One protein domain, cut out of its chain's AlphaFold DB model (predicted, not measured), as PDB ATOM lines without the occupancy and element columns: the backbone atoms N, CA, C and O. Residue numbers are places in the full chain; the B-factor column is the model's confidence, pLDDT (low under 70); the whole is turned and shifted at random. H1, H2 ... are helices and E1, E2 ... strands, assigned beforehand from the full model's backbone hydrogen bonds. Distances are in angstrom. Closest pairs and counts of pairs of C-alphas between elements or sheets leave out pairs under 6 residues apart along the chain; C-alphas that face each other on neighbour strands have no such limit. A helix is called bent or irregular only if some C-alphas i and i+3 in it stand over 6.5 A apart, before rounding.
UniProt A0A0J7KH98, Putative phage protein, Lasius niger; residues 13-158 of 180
ATOM      1  N   LEU A  13     147.368 144.550 161.546       92.12
ATOM      2  CA  LEU A  13     148.739 144.240 161.173       92.12
ATOM      3  C   LEU A  13     149.098 144.958 159.877       92.12
ATOM      4  O   LEU A  13     148.365 144.881 158.888       92.12
ATOM      5  N   VAL A  14     150.265 145.595 159.871       92.81
ATOM      6  CA  VAL A  14     150.910 146.094 158.660       92.81
ATOM      7  C   VAL A  14     152.317 145.533 158.556       92.81
ATOM      8  O   VAL A  14     153.033 145.455 159.550       92.81
ATOM      9  N   MET A  15     152.720 145.143 157.352       92.94
ATOM     10  CA  MET A  15     154.061 144.625 157.095       92.94
ATOM     11  C   MET A  15     154.604 145.236 155.815       92.94
ATOM     12  O   MET A  15     153.934 145.215 154.784       92.94
ATOM     13  N   THR A  16     155.812 145.783 155.873       91.75
ATOM     14  CA  THR A  16     156.516 146.282 154.691       91.75
ATOM     15  C   THR A  16     157.316 145.145 154.065       91.75
ATOM     16  O   THR A  16     158.115 144.493 154.726       91.75
ATOM     17  N   LEU A  17     157.101 144.901 152.781       90.69
ATOM     18  CA  LEU A  17     157.818 143.888 152.013       90.69
ATOM     19  C   LEU A  17     158.799 144.561 151.046       90.69
ATOM     20  O   LEU A  17     158.891 145.795 150.972       90.69
ATOM     21  N   SER A  18     159.533 143.753 150.281       86.69
ATOM     22  CA  SER A  18     160.417 144.266 149.240       86.69
ATOM     23  C   SER A  18     159.664 145.136 148.228       86.69
ATOM     24  O   SER A  18     158.443 145.049 148.050       86.69
ATOM     25  N   GLU A  19     160.413 146.009 147.552       84.12
ATOM     26  CA  GLU A  19     159.892 146.874 146.483       84.12
ATOM     27  C   GLU A  19     158.776 147.832 146.948       84.12
ATOM     28  O   GLU A  19     157.997 148.326 146.135       84.12
ATOM     29  N   GLY A  20     158.687 148.105 148.256       82.81
ATOM     30  CA  GLY A  20     157.694 149.011 148.837       82.81
ATOM     31  C   GLY A  20     156.272 148.450 148.866       82.81
ATOM     32  O   GLY A  20     155.322 149.213 149.046       82.81
ATOM     33  N   LYS A  21     156.101 147.136 148.672       89.50
ATOM     34  CA  LYS A  21     154.814 146.460 148.870       89.50
ATOM     35  C   LYS A  21     154.456 146.477 150.352       89.50
ATOM     36  O   LYS A  21     155.333 146.446 151.212       89.50
ATOM     37  N   GLN A  22     153.166 146.504 150.655       90.75
ATOM     38  CA  GLN A  22     152.695 146.470 152.034       90.75
ATOM     39  C   GLN A  22     151.568 145.472 152.202       90.75
ATOM     40  O   GLN A  22     150.613 145.472 151.432       90.75
ATOM     41  N   LEU A  23     151.658 144.644 153.227       92.00
ATOM     42  CA  LEU A  23     150.574 143.780 153.653       92.00
ATOM     43  C   LEU A  23     149.741 144.497 154.712       92.00
ATOM     44  O   LEU A  23     150.283 145.201 155.563       92.00
ATOM     45  N   PHE A  24     148.429 144.303 154.651       92.31
ATOM     46  CA  PHE A  24     147.473 144.782 155.635       92.31
ATOM     47  C   PHE A  24     146.531 143.640 156.011       92.31
ATOM     48  O   PHE A  24     145.866 143.070 155.139       92.31
ATOM     49  N   ALA A  25     146.457 143.324 157.301       91.69
ATOM     50  CA  ALA A  25     145.547 142.316 157.827       91.69
ATOM     51  C   ALA A  25     144.762 142.853 159.024       91.69
ATOM     52  O   ALA A  25     145.322 143.424 159.961       91.69
ATOM     53  N   GLU A  26     143.454 142.636 158.993       90.06
ATOM     54  CA  GLU A  26     142.567 142.897 160.123       90.06
ATOM     55  C   GLU A  26     142.484 141.637 160.999       90.06
ATOM     56  O   GLU A  26     142.739 140.528 160.511       90.06
ATOM     57  N   PRO A  27     142.140 141.763 162.292       87.62
ATOM     58  CA  PRO A  27     141.775 140.605 163.096       87.62
ATOM     59  C   PRO A  27     140.661 139.802 162.424       87.62
ATOM     60  O   PRO A  27     139.806 140.366 161.740       87.62
ATOM     61  N   LEU A  28     140.631 138.491 162.672       85.00
ATOM     62  CA  LEU A  28     139.558 137.650 162.150       85.00
ATOM     63  C   LEU A  28     138.190 138.144 162.618       85.00
ATOM     64  O   LEU A  28     137.988 138.454 163.799       85.00
ATOM     65  N   ASP A  29     137.229 138.124 161.698       84.69
ATOM     66  CA  ASP A  29     135.835 138.286 162.066       84.69
ATOM     67  C   ASP A  29     135.345 137.110 162.933       84.69
ATOM     68  O   ASP A  29     135.976 136.053 163.070       84.69
ATOM     69  N   ILE A  30     134.184 137.304 163.556       83.88
ATOM     70  CA  ILE A  30     133.623 136.334 164.496       83.88
ATOM     71  C   ILE A  30     133.208 135.013 163.833       83.88
ATOM     72  O   ILE A  30     133.207 133.974 164.498       83.88
ATOM     73  N   GLU A  31     132.834 135.026 162.554       86.00
ATOM     74  CA  GLU A  31     132.401 133.837 161.820       86.00
ATOM     75  C   GLU A  31     133.607 132.959 161.486       86.00
ATOM     76  O   GLU A  31     133.610 131.764 161.802       86.00
ATOM     77  N   LEU A  32     134.677 133.569 160.973       82.38
ATOM     78  CA  LEU A  32     135.959 132.917 160.734       82.38
ATOM     79  C   LEU A  32     136.578 132.412 162.036       82.38
ATOM     80  O   LEU A  32     137.030 131.266 162.103       82.38
ATOM     81  N   PHE A  33     136.522 133.200 163.114       86.44
ATOM     82  CA  PHE A  33     136.968 132.732 164.425       86.44
ATOM     83  C   PHE A  33     136.204 131.480 164.869       86.44
ATOM     84  O   PHE A  33     136.822 130.487 165.250       86.44
ATOM     85  N   ARG A  34     134.867 131.472 164.793       86.88
ATOM     86  CA  ARG A  34     134.056 130.298 165.173       86.88
ATOM     87  C   ARG A  34     134.385 129.060 164.348       86.88
ATOM     88  O   ARG A  34     134.261 127.950 164.860       86.88
ATOM     89  N   ARG A  35     134.816 129.239 163.101       84.06
ATOM     90  CA  ARG A  35     135.246 128.142 162.232       84.06
ATOM     91  C   ARG A  35     136.639 127.622 162.601       84.06
ATOM     92  O   ARG A  35     136.872 126.419 162.517       84.06
ATOM     93  N   PHE A  36     137.544 128.497 163.047       84.06
ATOM     94  CA  PHE A  36     138.973 128.182 163.195       84.06
ATOM     95  C   PHE A  36     139.517 128.239 164.631       84.06
ATOM     96  O   PHE A  36     140.713 128.037 164.842       84.06
ATOM     97  N   TYR A  37     138.672 128.460 165.643       88.06
ATOM     98  CA  TYR A  37     139.120 128.672 167.026       88.06
ATOM     99  C   TYR A  37     139.968 127.522 167.586       88.06
ATOM    100  O   TYR A  37     140.877 127.763 168.373       88.06
ATOM    101  N   ARG A  38     139.690 126.270 167.191       89.81
ATOM    102  CA  ARG A  38     140.411 125.085 167.683       89.81
ATOM    103  C   ARG A  38     141.882 125.073 167.245       89.81
ATOM    104  O   ARG A  38     142.734 125.054 168.130       89.81
ATOM    105  N   PRO A  39     142.199 125.110 165.936       88.25
ATOM    106  CA  PRO A  39     143.574 125.272 165.476       88.25
ATOM    107  C   PRO A  39     144.300 126.467 166.095       88.25
ATOM    108  O   PRO A  39     145.418 126.313 166.581       88.25
ATOM    109  N   LEU A  40     143.651 127.637 166.141       89.88
ATOM    110  CA  LEU A  40     144.256 128.859 166.680       89.88
ATOM    111  C   LEU A  40     144.591 128.727 168.171       89.88
ATOM    112  O   LEU A  40     145.675 129.119 168.596       89.88
ATOM    113  N   ALA A  41     143.697 128.122 168.958       92.31
ATOM    114  CA  ALA A  41     143.931 127.877 170.377       92.31
ATOM    115  C   ALA A  41     145.085 126.894 170.624       92.31
ATOM    116  O   ALA A  41     145.800 127.041 171.611       92.31
ATOM    117  N   LEU A  42     145.289 125.908 169.745       92.25
ATOM    118  CA  LEU A  42     146.394 124.955 169.874       92.25
ATOM    119  C   LEU A  42     147.740 125.583 169.532       92.25
ATOM    120  O   LEU A  42     148.682 125.409 170.300       92.25
ATOM    121  N   VAL A  43     147.810 126.363 168.449       92.50
ATOM    122  CA  VAL A  43     149.007 127.154 168.126       92.50
ATOM    123  C   VAL A  43     149.353 128.067 169.297       92.50
ATOM    124  O   VAL A  43     150.474 128.037 169.798       92.50
ATOM    125  N   TRP A  44     148.370 128.825 169.788       94.75
ATOM    126  CA  TRP A  44     148.582 129.757 170.890       94.75
ATOM    127  C   TRP A  44     148.987 129.064 172.196       94.75
ATOM    128  O   TRP A  44     149.898 129.511 172.897       94.75
ATOM    129  N   GLY A  45     148.330 127.946 172.514       94.75
ATOM    130  CA  GLY A  45     148.640 127.133 173.684       94.75
ATOM    131  C   GLY A  45     150.051 126.558 173.629       94.75
ATOM    132  O   GLY A  45     150.759 126.597 174.632       94.75
ATOM    133  N   GLN A  46     150.491 126.085 172.462       95.00
ATOM    134  CA  GLN A  46     151.844 125.571 172.273       95.00
ATOM    135  C   GLN A  46     152.894 126.675 172.450       95.00
ATOM    136  O   GLN A  46     153.806 126.519 173.258       95.00
ATOM    137  N   LEU A  47     152.708 127.825 171.791       95.50
ATOM    138  CA  LEU A  47     153.591 128.987 171.944       95.50
ATOM    139  C   LEU A  47     153.712 129.434 173.405       95.50
ATOM    140  O   LEU A  47     154.805 129.735 173.882       95.50
ATOM    141  N   SER A  48     152.590 129.451 174.127       94.56
ATOM    142  CA  SER A  48     152.553 129.844 175.537       94.56
ATOM    143  C   SER A  48     153.271 128.833 176.434       94.56
ATOM    144  O   SER A  48     154.082 129.226 177.270       94.56
ATOM    145  N   ASN A  49     153.005 127.537 176.249       95.81
ATOM    146  CA  ASN A  49     153.577 126.469 177.074       95.81
ATOM    147  C   ASN A  49     155.086 126.305 176.870       95.81
ATOM    148  O   ASN A  49     155.797 125.961 177.810       95.81
ATOM    149  N   GLU A  50     155.571 126.556 175.656       95.81
ATOM    150  CA  GLU A  50     156.994 126.470 175.314       95.81
ATOM    151  C   GLU A  50     157.755 127.779 175.598       95.81
ATOM    152  O   GLU A  50     158.968 127.842 175.413       95.81
ATOM    153  N   GLY A  51     157.071 128.830 176.073       94.50
ATOM    154  CA  GLY A  51     157.697 130.119 176.378       94.50
ATOM    155  C   GLY A  51     158.158 130.888 175.136       94.50
ATOM    156  O   GLY A  51     159.099 131.673 175.213       94.50
ATOM    157  N   LEU A  52     157.500 130.672 173.994       95.44
ATOM    158  CA  LEU A  52     157.866 131.231 172.690       95.44
ATOM    159  C   LEU A  52     157.079 132.500 172.326       95.44
ATOM    160  O   LEU A  52     157.177 132.984 171.204       95.44
ATOM    161  N   ILE A  53     156.302 133.072 173.248       94.12
ATOM    162  CA  ILE A  53     155.561 134.320 173.006       94.12
ATOM    163  C   ILE A  53     156.549 135.467 172.736       94.12
ATOM    164  O   ILE A  53     157.360 135.809 173.596       94.12
ATOM    165  N   GLY A  54     156.468 136.067 171.546       90.62
ATOM    166  CA  GLY A  54     157.401 137.078 171.044       90.62
ATOM    167  C   GLY A  54     157.957 136.717 169.656       90.62
ATOM    168  O   GLY A  54     157.367 135.887 168.963       90.62
ATOM    169  N   PRO A  55     159.106 137.297 169.254       90.44
ATOM    170  CA  PRO A  55     159.658 137.123 167.905       90.44
ATOM    171  C   PRO A  55     159.960 135.666 167.518       90.44
ATOM    172  O   PRO A  55     159.815 135.284 166.362       90.44
ATOM    173  N   ALA A  56     160.353 134.825 168.483       91.94
ATOM    174  CA  ALA A  56     160.619 133.409 168.222       91.94
ATOM    175  C   ALA A  56     159.341 132.646 167.838       91.94
ATOM    176  O   ALA A  56     159.358 131.853 166.902       91.94
ATOM    177  N   GLY A  57     158.237 132.900 168.542       94.25
ATOM    178  CA  GLY A  57     156.940 132.307 168.245       94.25
ATOM    179  C   GLY A  57     156.336 132.836 166.957       94.25
ATOM    180  O   GLY A  57     155.744 132.063 166.209       94.25
ATOM    181  N   GLU A  58     156.523 134.127 166.681       94.25
ATOM    182  CA  GLU A  58     156.151 134.743 165.409       94.25
ATOM    183  C   GLU A  58     156.773 133.975 164.244       94.25
ATOM    184  O   GLU A  58     156.031 133.476 163.407       94.25
ATOM    185  N   ALA A  59     158.092 133.759 164.267       93.00
ATOM    186  CA  ALA A  59     158.852 133.103 163.201       93.00
ATOM    187  C   ALA A  59     158.459 131.641 162.902       93.00
ATOM    188  O   ALA A  59     158.886 131.097 161.883       93.00
ATOM    189  N   ILE A  60     157.675 130.991 163.771       95.06
ATOM    190  CA  ILE A  60     157.281 129.581 163.615       95.06
ATOM    191  C   ILE A  60     155.766 129.346 163.626       95.06
ATOM    192  O   ILE A  60     155.323 128.204 163.478       95.06
ATOM    193  N   ALA A  61     154.948 130.381 163.828       94.56
ATOM    194  CA  ALA A  61     153.513 130.222 164.058       94.56
ATOM    195  C   ALA A  61     152.789 129.524 162.895       94.56
ATOM    196  O   ALA A  61     151.874 128.728 163.121       94.56
ATOM    197  N   TRP A  62     153.219 129.771 161.653       92.88
ATOM    198  CA  TRP A  62     152.667 129.113 160.469       92.88
ATOM    199  C   TRP A  62     152.953 127.610 160.467       92.88
ATOM    200  O   TRP A  62     152.060 126.800 160.206       92.88
ATOM    201  N   TYR A  63     154.179 127.229 160.821       92.44
ATOM    202  CA  TYR A  63     154.583 125.830 160.931       92.44
ATOM    203  C   TYR A  63     153.793 125.106 162.022       92.44
ATOM    204  O   TYR A  63     153.227 124.043 161.770       92.44
ATOM    205  N   LEU A  64     153.633 125.738 163.190       92.75
ATOM    206  CA  LEU A  64     152.809 125.195 164.269       92.75
ATOM    207  C   LEU A  64     151.349 125.023 163.857       92.75
ATOM    208  O   LEU A  64     150.712 124.047 164.260       92.75
ATOM    209  N   LEU A  65     150.797 125.943 163.063       89.94
ATOM    210  CA  LEU A  65     149.441 125.788 162.556       89.94
ATOM    211  C   LEU A  65     149.344 124.558 161.659       89.94
ATOM    212  O   LEU A  65     148.479 123.724 161.898       89.94
ATOM    213  N   ARG A  66     150.241 124.385 160.684       88.19
ATOM    214  CA  ARG A  66     150.228 123.211 159.791       88.19
ATOM    215  C   ARG A  66     150.393 121.895 160.556       88.19
ATOM    216  O   ARG A  66     149.647 120.940 160.315       88.19
ATOM    217  N   ASP A  67     151.303 121.864 161.521       88.69
ATOM    218  CA  ASP A  67     151.572 120.686 162.348       88.69
ATOM    219  C   ASP A  67     150.404 120.332 163.271       88.69
ATOM    220  O   ASP A  67     150.147 119.156 163.524       88.69
ATOM    221  N   ASN A  68     149.683 121.325 163.793       83.81
ATOM    222  CA  ASN A  68     148.520 121.084 164.646       83.81
ATOM    223  C   ASN A  68     147.267 120.776 163.828       83.81
ATOM    224  O   ASN A  68     146.521 119.863 164.166       83.81
ATOM    225  N   VAL A  69     147.041 121.492 162.731       81.19
ATOM    226  CA  VAL A  69     145.882 121.299 161.857       81.19
ATOM    227  C   VAL A  69     145.886 119.896 161.251       81.19
ATOM    228  O   VAL A  69     144.862 119.217 161.310       81.19
ATOM    229  N   SER A  70     147.037 119.413 160.776       78.81
ATOM    230  CA  SER A  70     147.181 118.048 160.240       78.81
ATOM    231  C   SER A  70     146.852 116.936 161.249       78.81
ATOM    232  O   SER A  70     146.538 115.819 160.845       78.81
ATOM    233  N   LYS A  71     146.878 117.229 162.556       79.31
ATOM    234  CA  LYS A  71     146.502 116.289 163.627       79.31
ATOM    235  C   LYS A  71     145.009 116.314 163.968       79.31
ATOM    236  O   LYS A  71     144.539 115.417 164.662       79.31
ATOM    237  N   LEU A  72     144.274 117.345 163.548       74.44
ATOM    238  CA  LEU A  72     142.900 117.610 163.995       74.44
ATOM    239  C   LEU A  72     141.854 117.448 162.903       74.44
ATOM    240  O   LEU A  72     140.719 117.085 163.208       74.44
ATOM    241  N   ILE A  73     142.211 117.806 161.672       76.81
ATOM    242  CA  ILE A  73     141.298 117.873 160.534       76.81
ATOM    243  C   ILE A  73     141.968 117.278 159.297       76.81
ATOM    244  O   ILE A  73     143.180 117.054 159.268       76.81
ATOM    245  N   SER A  74     141.171 116.992 158.272       77.88
ATOM    246  CA  SER A  74     141.706 116.481 157.011       77.88
ATOM    247  C   SER A  74     142.618 117.511 156.329       77.88
ATOM    248  O   SER A  74     142.458 118.718 156.509       77.88
ATOM    249  N   ALA A  75     143.551 117.047 155.489       75.12
ATOM    250  CA  ALA A  75     144.416 117.935 154.704       75.12
ATOM    251  C   ALA A  75     143.608 118.924 153.840       75.12
ATOM    252  O   ALA A  75     143.977 120.085 153.718       75.12
ATOM    253  N   GLN A  76     142.458 118.493 153.317       76.62
ATOM    254  CA  GLN A  76     141.567 119.342 152.530       76.62
ATOM    255  C   GLN A  76     140.933 120.461 153.368       76.62
ATOM    256  O   GLN A  76     140.823 121.599 152.915       76.62
ATOM    257  N   GLU A  77     140.524 120.162 154.602       72.00
ATOM    258  CA  GLU A  77     140.022 121.194 155.509       72.00
ATOM    259  C   GLU A  77     141.146 122.144 155.928       72.00
ATOM    260  O   GLU A  77     140.914 123.345 155.974       72.00
ATOM    261  N   ALA A  78     142.363 121.636 156.154       74.12
ATOM    262  CA  ALA A  78     143.552 122.437 156.450       74.12
ATOM    263  C   ALA A  78     143.842 123.479 155.363       74.12
ATOM    264  O   ALA A  78     143.995 124.666 155.657       74.12
ATOM    265  N   GLU A  79     143.854 123.033 154.108       79.50
ATOM    266  CA  GLU A  79     144.026 123.891 152.936       79.50
ATOM    267  C   GLU A  79     142.907 124.931 152.828       79.50
ATOM    268  O   GLU A  79     143.167 126.079 152.470       79.50
ATOM    269  N   ALA A  80     141.672 124.573 153.190       77.62
ATOM    270  CA  ALA A  80     140.562 125.521 153.204       77.62
ATOM    271  C   ALA A  80     140.755 126.632 154.254       77.62
ATOM    272  O   ALA A  80     140.442 127.785 153.965       77.62
ATOM    273  N   ILE A  81     141.301 126.324 155.440       75.75
ATOM    274  CA  ILE A  81     141.635 127.343 156.457       75.75
ATOM    275  C   ILE A  81     142.702 128.300 155.921       75.75
ATOM    276  O   ILE A  81     142.566 129.519 156.013       75.75
ATOM    277  N   GLU A  82     143.765 127.741 155.348       80.31
ATOM    278  CA  GLU A  82     144.868 128.503 154.763       80.31
ATOM    279  C   GLU A  82     144.390 129.418 153.629       80.31
ATOM    280  O   GLU A  82     144.775 130.589 153.568       80.31
ATOM    281  N   ALA A  83     143.522 128.909 152.754       82.75
ATOM    282  CA  ALA A  83     142.924 129.681 151.673       82.75
ATOM    283  C   ALA A  83     142.064 130.835 152.204       82.75
ATOM    284  O   ALA A  83     142.167 131.951 151.694       82.75
ATOM    285  N   GLU A  84     141.272 130.594 153.250       82.31
ATOM    286  CA  GLU A  84     140.413 131.608 153.862       82.31
ATOM    287  C   GLU A  84     141.245 132.742 154.481       82.31
ATOM    288  O   GLU A  84     141.031 133.909 154.153       82.31
ATOM    289  N   ILE A  85     142.273 132.403 155.271       78.62
ATOM    290  CA  ILE A  85     143.212 133.374 155.861       78.62
ATOM    291  C   ILE A  85     143.892 134.210 154.767       78.62
ATOM    292  O   ILE A  85     144.026 135.424 154.886       78.62
ATOM    293  N   ARG A  86     144.298 133.590 153.654       83.38
ATOM    294  CA  ARG A  86     144.897 134.314 152.517       83.38
ATOM    295  C   ARG A  86     143.899 135.160 151.733       83.38
ATOM    296  O   ARG A  86     144.303 136.042 150.973       83.38
ATOM    297  N   SER A  87     142.611 134.872 151.850       81.38
ATOM    298  CA  SER A  87     141.552 135.618 151.175       81.38
ATOM    299  C   SER A  87     141.093 136.843 151.969       81.38
ATOM    300  O   SER A  87     140.554 137.767 151.369       81.38
ATOM    301  N   SER A  88     141.377 136.898 153.275       79.25
ATOM    302  CA  SER A  88     141.040 138.025 154.153       79.25
ATOM    303  C   SER A  88     142.151 139.076 154.278       79.25
ATOM    304  O   SER A  88     142.004 140.043 155.021       79.25
ATOM    305  N   VAL A  89     143.277 138.895 153.578       85.81
ATOM    306  CA  VAL A  89     144.459 139.762 153.686       85.81
ATOM    307  C   VAL A  89     144.723 140.501 152.388       85.81
ATOM    308  O   VAL A  89     144.731 139.917 151.299       85.81
ATOM    309  N   TRP A  90     144.990 141.797 152.521       87.69
ATOM    310  CA  TRP A  90     145.255 142.687 151.403       87.69
ATOM    311  C   TRP A  90     146.751 142.929 151.241       87.69
ATOM    312  O   TRP A  90     147.450 143.247 152.201       87.69
ATOM    313  N   LEU A  91     147.228 142.850 150.001       88.12
ATOM    314  CA  LEU A  91     148.536 143.345 149.596       88.12
ATOM    315  C   LEU A  91     148.362 144.627 148.778       88.12
ATOM    316  O   LEU A  91     147.664 144.662 147.759       88.12
ATOM    317  N   LEU A  92     149.033 145.682 149.217       85.75
ATOM    318  CA  LEU A  92     149.197 146.934 148.506       85.75
ATOM    319  C   LEU A  92     150.492 146.871 147.695       85.75
ATOM    320  O   LEU A  92     151.580 146.716 148.246       85.75
ATOM    321  N   VAL A  93     150.377 147.017 146.379       85.69
ATOM    322  CA  VAL A  93     151.509 147.010 145.448       85.69
ATOM    323  C   VAL A  93     151.651 148.400 144.828       85.69
ATOM    324  O   VAL A  93     150.664 148.902 144.271       85.69
ATOM    325  N   PRO A  94     152.840 149.029 144.879       82.69
ATOM    326  CA  PRO A  94     153.071 150.324 144.250       82.69
ATOM    327  C   PRO A  94     152.688 150.345 142.765       82.69
ATOM    328  O   PRO A  94     152.921 149.400 142.015       82.69
ATOM    329  N   SER A  95     152.092 151.451 142.336       82.81
ATOM    330  CA  SER A  95     151.592 151.694 140.983       82.81
ATOM    331  C   SER A  95     151.791 153.163 140.593       82.81
ATOM    332  O   SER A  95     152.135 154.011 141.421       82.81
ATOM    333  N   SER A  96     151.568 153.502 139.321       77.44
ATOM    334  CA  SER A  96     151.723 154.879 138.827       77.44
ATOM    335  C   SER A  96     150.804 155.886 139.534       77.44
ATOM    336  O   SER A  96     151.193 157.045 139.674       77.44
ATOM    337  N   SER A  97     149.644 155.440 140.027       75.38
ATOM    338  CA  SER A  97     148.619 156.245 140.703       75.38
ATOM    339  C   SER A  97     148.573 156.061 142.229       75.38
ATOM    340  O   SER A  97     147.556 156.374 142.842       75.38
ATOM    341  N   GLY A  98     149.629 155.525 142.853       79.69
ATOM    342  CA  GLY A  98     149.659 155.214 144.289       79.69
ATOM    343  C   GLY A  98     149.762 153.710 144.515       79.69
ATOM    344  O   GLY A  98     150.686 153.089 144.002       79.69
ATOM    345  N   PHE A  99     148.813 153.099 145.222       81.50
ATOM    346  CA  PHE A  99     148.818 151.656 145.487       81.50
ATOM    347  C   PHE A  99     147.681 150.933 144.763       81.50
ATOM    348  O   PHE A  99     146.515 151.310 144.865       81.50
ATOM    349  N   SER A 100     148.033 149.855 144.067       84.19
ATOM    350  CA  SER A 100     147.088 148.843 143.600       84.19
ATOM    351  C   SER A 100     146.850 147.810 144.698       84.19
ATOM    352  O   SER A 100     147.729 147.559 145.521       84.19
ATOM    353  N   ARG A 101     145.649 147.236 144.737       86.12
ATOM    354  CA  ARG A 101     145.217 146.319 145.794       86.12
ATOM    355  C   ARG A 101     145.008 144.945 145.193       86.12
ATOM    356  O   ARG A 101     144.253 144.819 144.230       86.12
ATOM    357  N   ILE A 102     145.650 143.940 145.767       88.62
ATOM    358  CA  ILE A 102     145.451 142.542 145.396       88.62
ATOM    359  C   ILE A 102     145.282 141.705 146.657       88.62
ATOM    360  O   ILE A 102     145.842 142.025 147.703       88.62
ATOM    361  N   LEU A 103     144.489 140.642 146.575       88.25
ATOM    362  CA  LEU A 103     144.353 139.709 147.691       88.25
ATOM    363  C   LEU A 103     145.639 138.896 147.844       88.25
ATOM    364  O   LEU A 103     146.276 138.557 146.842       88.25
ATOM    365  N   LEU A 104     146.007 138.542 149.079       87.69
ATOM    366  CA  LEU A 104     147.235 137.793 149.354       87.69
ATOM    367  C   LEU A 104     147.283 136.474 148.565       87.69
ATOM    368  O   LEU A 104     148.315 136.150 147.980       87.69
ATOM    369  N   HIS A 105     146.160 135.758 148.444       86.69
ATOM    370  CA  HIS A 105     146.100 134.540 147.623       86.69
ATOM    371  C   HIS A 105     146.464 134.790 146.144       86.69
ATOM    372  O   HIS A 105     147.160 133.979 145.532       86.69
ATOM    373  N   GLN A 106     146.045 135.924 145.571       86.56
ATOM    374  CA  GLN A 106     146.369 136.300 144.189       86.56
ATOM    375  C   GLN A 106     147.827 136.732 144.067       86.56
ATOM    376  O   GLN A 106     148.484 136.426 143.076       86.56
ATOM    377  N   ALA A 107     148.345 137.442 145.071       86.38
ATOM    378  CA  ALA A 107     149.737 137.867 145.110       86.38
ATOM    379  C   ALA A 107     150.695 136.670 145.115       86.38
ATOM    380  O   ALA A 107     151.660 136.659 144.350       86.38
ATOM    381  N   LEU A 108     150.386 135.654 145.923       85.62
ATOM    382  CA  LEU A 108     151.138 134.402 145.983       85.62
ATOM    383  C   LEU A 108     151.064 133.647 144.648       85.62
ATOM    384  O   LEU A 108     152.098 133.274 144.102       85.62
ATOM    385  N   GLY A 109     149.865 133.491 144.074       83.25
ATOM    386  CA  GLY A 109     149.691 132.803 142.788       83.25
ATOM    387  C   GLY A 109     150.381 133.495 141.606       83.25
ATOM    388  O   GLY A 109     150.819 132.829 140.674       83.25
ATOM    389  N   ASN A 110     150.522 134.822 141.657       85.62
ATOM    390  CA  ASN A 110     151.136 135.630 140.601       85.62
ATOM    391  C   ASN A 110     152.631 135.928 140.837       85.62
ATOM    392  O   ASN A 110     153.187 136.785 140.145       85.62
ATOM    393  N   GLY A 111     153.268 135.293 141.830       83.31
ATOM    394  CA  GLY A 111     154.690 135.489 142.138       83.31
ATOM    395  C   GLY A 111     155.046 136.920 142.553       83.31
ATOM    396  O   GLY A 111     156.141 137.397 142.268       83.31
ATOM    397  N   LYS A 112     154.108 137.651 143.174       85.25
ATOM    398  CA  LYS A 112     154.339 139.022 143.670       85.25
ATOM    399  C   LYS A 112     155.042 139.063 145.027       85.25
ATOM    400  O   LYS A 112     155.520 140.131 145.410       85.25
ATOM    401  N   ILE A 113     155.092 137.922 145.705       87.00
ATOM    402  CA  ILE A 113     155.776 137.677 146.973       87.00
ATOM    403  C   ILE A 113     156.798 136.571 146.701       87.00
ATOM    404  O   ILE A 113     156.453 135.582 146.048       87.00
ATOM    405  N   THR A 114     158.044 136.756 147.133       87.12
ATOM    406  CA  THR A 114     159.086 135.726 146.992       87.12
ATOM    407  C   THR A 114     158.807 134.544 147.927       87.12
ATOM    408  O   THR A 114     158.033 134.659 148.875       87.12
ATOM    409  N   GLU A 115     159.434 133.386 147.699       82.56
ATOM    410  CA  GLU A 115     159.275 132.256 148.632       82.56
ATOM    411  C   GLU A 115     159.828 132.576 150.033       82.56
ATOM    412  O   GLU A 115     159.259 132.129 151.022       82.56
ATOM    413  N   GLU A 116     160.873 133.404 150.128       82.75
ATOM    414  CA  GLU A 116     161.414 133.879 151.410       82.75
ATOM    415  C   GLU A 116     160.408 134.784 152.140       82.75
ATOM    416  O   GLU A 116     160.100 134.557 153.310       82.75
ATOM    417  N   GLU A 117     159.819 135.757 151.438       89.62
ATOM    418  CA  GLU A 117     158.808 136.658 152.009       89.62
ATOM    419  C   GLU A 117     157.526 135.918 152.390       89.62
ATOM    420  O   GLU A 117     156.835 136.296 153.331       89.62
ATOM    421  N   LYS A 118     157.174 134.865 151.652       89.62
ATOM    422  CA  LYS A 118     155.955 134.090 151.885       89.62
ATOM    423  C   LYS A 118     155.952 133.454 153.267       89.62
ATOM    424  O   LYS A 118     154.930 133.532 153.947       89.62
ATOM    425  N   ASP A 119     157.054 132.844 153.686       90.06
ATOM    426  CA  ASP A 119     157.132 132.236 155.012       90.06
ATOM    427  C   ASP A 119     157.070 133.295 156.111       90.06
ATOM    428  O   ASP A 119     156.324 133.124 157.073       90.06
ATOM    429  N   GLU A 120     157.785 134.408 155.951       91.81
ATOM    430  CA  GLU A 120     157.764 135.533 156.891       91.81
ATOM    431  C   GLU A 120     156.348 136.116 157.046       91.81
ATOM    432  O   GLU A 120     155.843 136.280 158.162       91.81
ATOM    433  N   VAL A 121     155.662 136.337 155.920       92.56
ATOM    434  CA  VAL A 121     154.277 136.814 155.862       92.56
ATOM    435  C   VAL A 121     153.333 135.845 156.560       92.56
ATOM    436  O   VAL A 121     152.530 136.265 157.392       92.56
ATOM    437  N   MET A 122     153.396 134.553 156.231       91.88
ATOM    438  CA  MET A 122     152.460 133.570 156.780       91.88
ATOM    439  C   MET A 122     152.669 133.374 158.284       91.88
ATOM    440  O   MET A 122     151.693 133.259 159.026       91.88
ATOM    441  N   ASN A 123     153.922 133.369 158.741       93.75
ATOM    442  CA  ASN A 123     154.281 133.278 160.154       93.75
ATOM    443  C   ASN A 123     153.747 134.474 160.949       93.75
ATOM    444  O   ASN A 123     152.969 134.295 161.890       93.75
ATOM    445  N   SER A 124     154.050 135.690 160.487       94.44
ATOM    446  CA  SER A 124     153.556 136.932 161.092       94.44
ATOM    447  C   SER A 124     152.029 136.970 161.127       94.44
ATOM    448  O   SER A 124     151.423 137.267 162.155       94.44
ATOM    449  N   LEU A 125     151.386 136.606 160.017       93.19
ATOM    450  CA  LEU A 125     149.936 136.629 159.893       93.19
ATOM    451  C   LEU A 125     149.255 135.643 160.847       93.19
ATOM    452  O   LEU A 125     148.285 136.003 161.512       93.19
ATOM    453  N   VAL A 126     149.752 134.409 160.946       92.44
ATOM    454  CA  VAL A 126     149.166 133.415 161.852       92.44
ATOM    455  C   VAL A 126     149.400 133.771 163.309       92.44
ATOM    456  O   VAL A 126     148.472 133.634 164.107       92.44
ATOM    457  N   TYR A 127     150.584 134.273 163.659       94.56
ATOM    458  CA  TYR A 127     150.844 134.751 165.012       94.56
ATOM    459  C   TYR A 127     149.893 135.895 165.382       94.56
ATOM    460  O   TYR A 127     149.234 135.841 166.421       94.56
ATOM    461  N   PHE A 128     149.750 136.885 164.495       94.31
ATOM    462  CA  PHE A 128     148.826 138.004 164.658       94.31
ATOM    463  C   PHE A 128     147.375 137.543 164.841       94.31
ATOM    464  O   PHE A 128     146.688 137.967 165.775       94.31
ATOM    465  N   ILE A 129     146.900 136.651 163.973       91.94
ATOM    466  CA  ILE A 129     145.537 136.118 164.021       91.94
ATOM    467  C   ILE A 129     145.303 135.332 165.317       91.94
ATOM    468  O   ILE A 129     144.291 135.538 165.985       91.94
ATOM    469  N   ALA A 130     146.232 134.455 165.703       92.38
ATOM    470  CA  ALA A 130     146.100 133.662 166.920       92.38
ATOM    471  C   ALA A 130     146.116 134.554 168.172       92.38
ATOM    472  O   ALA A 130     145.220 134.443 169.012       92.38
ATOM    473  N   ALA A 131     147.062 135.493 168.263       93.06
ATOM    474  CA  ALA A 131     147.145 136.452 169.360       93.06
ATOM    475  C   ALA A 131     145.874 137.307 169.453       93.06
ATOM    476  O   ALA A 131     145.281 137.440 170.522       93.06
ATOM    477  N   SER A 132     145.421 137.872 168.330       91.56
ATOM    478  CA  SER A 132     144.258 138.764 168.304       91.56
ATOM    479  C   SER A 132     142.947 138.059 168.672       91.56
ATOM    480  O   SER A 132     142.087 138.676 169.315       91.56
ATOM    481  N   ALA A 133     142.819 136.779 168.310       89.69
ATOM    482  CA  ALA A 133     141.643 135.954 168.554       89.69
ATOM    483  C   ALA A 133     141.582 135.341 169.964       89.69
ATOM    484  O   ALA A 133     140.499 135.247 170.546       89.69
ATOM    485  N   ILE A 134     142.718 134.888 170.504       92.56
ATOM    486  CA  ILE A 134     142.766 134.138 171.768       92.56
ATOM    487  C   ILE A 134     142.957 135.066 172.971       92.56
ATOM    488  O   ILE A 134     142.275 134.905 173.989       92.56
ATOM    489  N   GLU A 135     143.844 136.055 172.857       91.75
ATOM    490  CA  GLU A 135     144.164 136.958 173.960       91.75
ATOM    491  C   GLU A 135     143.106 138.042 174.149       91.75
ATOM    492  O   GLU A 135     142.356 138.414 173.242       91.75
ATOM    493  N   ARG A 136     143.036 138.587 175.368       87.44
ATOM    494  CA  ARG A 136     142.006 139.563 175.745       87.44
ATOM    495  C   ARG A 136     142.590 140.792 176.421       87.44
ATOM    496  O   ARG A 136     143.621 140.733 177.082       87.44
ATOM    497  N   GLY A 137     141.867 141.902 176.287       86.06
ATOM    498  CA  GLY A 137     142.145 143.137 177.017       86.06
ATOM    499  C   GLY A 137     143.562 143.660 176.795       86.06
ATOM    500  O   GLY A 137     144.056 143.685 175.669       86.06
ATOM    501  N   GLU A 138     144.193 144.086 177.885       86.88
ATOM    502  CA  GLU A 138     145.544 144.651 177.893       86.88
ATOM    503  C   GLU A 138     146.601 143.646 177.435       86.88
ATOM    504  O   GLU A 138     147.462 143.994 176.630       86.88
ATOM    505  N   ARG A 139     146.465 142.375 177.837       89.06
ATOM    506  CA  ARG A 139     147.409 141.313 177.483       89.06
ATOM    507  C   ARG A 139     147.545 141.138 175.971       89.06
ATOM    508  O   ARG A 139     148.656 141.043 175.456       89.06
ATOM    509  N   ARG A 140     146.425 141.180 175.245       90.44
ATOM    510  CA  ARG A 140     146.429 141.166 173.775       90.44
ATOM    511  C   ARG A 140     147.230 142.334 173.209       90.44
ATOM    512  O   ARG A 140     148.048 142.143 172.320       90.44
ATOM    513  N   SER A 141     147.000 143.539 173.722       86.62
ATOM    514  CA  SER A 141     147.705 144.737 173.262       86.62
ATOM    515  C   SER A 141     149.205 144.668 173.549       86.62
ATOM    516  O   SER A 141     149.992 145.079 172.704       86.62
ATOM    517  N   GLU A 142     149.613 144.151 174.709       89.44
ATOM    518  CA  GLU A 142     151.026 143.921 175.038       89.44
ATOM    519  C   GLU A 142     151.681 142.965 174.045       89.44
ATOM    520  O   GLU A 142     152.730 143.278 173.492       89.44
ATOM    521  N   ILE A 143     151.035 141.832 173.781       90.69
ATOM    522  CA  ILE A 143     151.550 140.797 172.884       90.69
ATOM    523  C   ILE A 143     151.644 141.304 171.451       90.69
ATOM    524  O   ILE A 143     152.671 141.114 170.808       90.69
ATOM    525  N   LEU A 144     150.604 141.974 170.951       89.56
ATOM    526  CA  LEU A 144     150.623 142.516 169.597       89.56
ATOM    527  C   LEU A 144     151.693 143.605 169.451       89.56
ATOM    528  O   LEU A 144     152.358 143.663 168.424       89.56
ATOM    529  N   LYS A 145     151.939 144.426 170.483       88.06
ATOM    530  CA  LYS A 145     153.043 145.402 170.463       88.06
ATOM    531  C   LYS A 145     154.416 144.747 170.321       88.06
ATOM    532  O   LYS A 145     155.306 145.387 169.772       88.06
ATOM    533  N   LEU A 146     154.596 143.502 170.778       87.38
ATOM    534  CA  LEU A 146     155.849 142.766 170.571       87.38
ATOM    535  C   LEU A 146     156.109 142.455 169.094       87.38
ATOM    536  O   LEU A 146     157.260 142.219 168.757       87.38
ATOM    537  N   MET A 147     155.080 142.487 168.238       85.88
ATOM    538  CA  MET A 147     155.221 142.328 166.787       85.88
ATOM    539  C   MET A 147     155.665 143.611 166.079       85.88
ATOM    540  O   MET A 147     156.029 143.560 164.915       85.88
ATOM    541  N   SER A 148     155.630 144.774 166.736       87.12
ATOM    542  CA  SER A 148     156.024 146.047 166.116       87.12
ATOM    543  C   SER A 148     157.549 146.190 166.070       87.12
ATOM    544  O   SER A 148     158.130 147.001 166.796       87.12
ATOM    545  N   HIS A 149     158.206 145.381 165.244       85.38
ATOM    546  CA  HIS A 149     159.655 145.374 165.051       85.38
ATOM    547  C   HIS A 149     160.014 145.202 163.570       85.38
ATOM    548  O   HIS A 149     159.244 144.660 162.784       85.38
ATOM    549  N   GLY A 150     161.188 145.702 163.174       86.25
ATOM    550  CA  GLY A 150     161.672 145.581 161.798       86.25
ATOM    551  C   GLY A 150     160.714 146.198 160.774       86.25
ATOM    552  O   GLY A 150     160.501 147.409 160.757       86.25
ATOM    553  N   ASN A 151     160.173 145.354 159.901       88.12
ATOM    554  CA  ASN A 151     159.211 145.702 158.859       88.12
ATOM    555  C   ASN A 151     157.740 145.547 159.286       88.12
ATOM    556  O   ASN A 151     156.852 145.890 158.499       88.12
ATOM    557  N   LEU A 152     157.477 145.056 160.496       91.25
ATOM    558  CA  LEU A 152     156.144 144.856 161.048       91.25
ATOM    559  C   LEU A 152     155.710 146.045 161.907       91.25
ATOM    560  O   LEU A 152     156.491 146.680 162.620       91.25
ATOM    561  N   GLY A 153     154.417 146.335 161.861       90.50
ATOM    562  CA  GLY A 153     153.801 147.376 162.661       90.50
ATOM    563  C   GLY A 153     152.319 147.130 162.882       90.50
ATOM    564  O   GLY A 153     151.712 146.215 162.322       90.50
ATOM    565  N   LEU A 154     151.726 147.996 163.697       90.00
ATOM    566  CA  LEU A 154     150.296 148.002 163.968       90.00
ATOM    567  C   LEU A 154     149.694 149.351 163.609       90.00
ATOM    568  O   LEU A 154     150.295 150.397 163.861       90.00
ATOM    569  N   THR A 155     148.473 149.335 163.090       88.25
ATOM    570  CA  THR A 155     147.701 150.548 162.823       88.25
ATOM    571  C   THR A 155     146.286 150.448 163.379       88.25
ATOM    572  O   THR A 155     145.666 149.388 163.412       88.25
ATOM    573  N   SER A 156     145.767 151.581 163.841       86.44
ATOM    574  CA  SER A 156     144.369 151.741 164.244       86.44
ATOM    575  C   SER A 156     143.461 152.146 163.081       86.44
ATOM    576  O   SER A 156     142.239 152.167 163.243       86.44
ATOM    577  N   GLN A 157     144.048 152.499 161.935       86.38
ATOM    578  CA  GLN A 157     143.324 152.931 160.747       86.38
ATOM    579  C   GLN A 157     142.710 151.725 160.041       86.38
ATOM    580  O   GLN A 157     143.352 150.681 159.907       86.38
ATOM    581  N   GLY A 158     141.473 151.882 159.566       84.00
ATOM    582  CA  GLY A 158     140.883 150.919 158.642       84.00
ATOM    583  C   GLY A 158     141.647 150.904 157.319       84.00
ATOM    584  O   GLY A 158     142.368 151.850 156.988       84.00
TER     585      GLY A 158
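This is residues 13 to 158 of the 180 residues of the protein "Putative phage protein" of Lasius niger (UniProt A0A0J7KH98). A strongly twisted sheet of five strands has the long helix H6 packed on one face, along E1 and E2, and H6 runs through the middle of the domain. Round H6 gather H1, H2 and H3, away from the sheet, while H7 folds back beside it; H4 leads from H3 back towards the sheet, and short H5 stands over E4. The printed part has 146 residues, with seven named helices and five strands in the order E1 E2 H1 H2 H3 H4 E3 E4 H5 H6 H7 E5. The sheet order is E4 E3 E2 E1 E5, all antiparallel; the class is mixed, helices and strands. The whole is compact, with a radius of gyration of the C-alphas of 14.8 A and spans of 47 by 35 by 28 A.

Start at the hairpin of E1, residues 13 to 16, and E2, residues 22 to 25, where N 15 and O 23 are 3.0 A apart. Beside E1 find edge strand E5, residues 152 to 155, with N 14 and O 153 at 2.9 A. Beside E2 find E3, residues 89 to 95, with N 24 and O 90 at 2.8 A; its hairpin partner E4, residues 98 to 103, has N 100 and O 93 at 2.8 A. H5, residues 104 to 109, and H6, residues 115 to 134, are on the same face, making two layers, helices on one face of a sheet. H6, the hub, has a height over the sheet of 9.1 A; H5 stands up from it. H6 touches H3, residues 61 to 72, closest at C-alphas 123 and 62, 4.5 A, and H1, residues 30 to 49, about perpendicular at 80 degrees, closest at C-alphas 130 and 40, 5.2 A. It also touches H2, residues 55 to 58, closest at C-alphas 127 and 58, 5.3 A, and forms a helical hairpin with H7, residues 137 to 145, at a shallow tilt of 13 degrees, closest at C-alphas 132 and 140, 6.4 A. H4, residues 75 to 87, only grazes the sheet and touches H5, closest at C-alphas 86 and 105, 5.0 A. Every O i to N i+4 pair is within hydrogen-bond range in H4 and H5, against 14 of 16 in H1, 7 of 8 in H3, 14 of 16 in H6 and 4 of 5 in H7; H2 is too short for such a pair.

Find C-alpha 13 at (148.739, 144.240, 161.173), where E1 begins, and C-alpha 155 at (147.701, 150.548, 162.823), where E5 ends. From C-alpha 115 at (159.275, 132.256, 148.632), H6 runs 28.5 A. H1 spans 25.6 A and is irregular, with C-alphas 35 and 38 8.1 A apart and a kink of 71 degrees near residue 37. E3 measures 18.8 A, H4 18.3 A, E4 16.7 A and H3 16.5 A.

The C-alphas of Asn 49 and Ser 96 are the two farthest apart, at 47.7 A. The printed part has no cut and no long link. Its mean pLDDT is 87.5, and no printed residue is under 70.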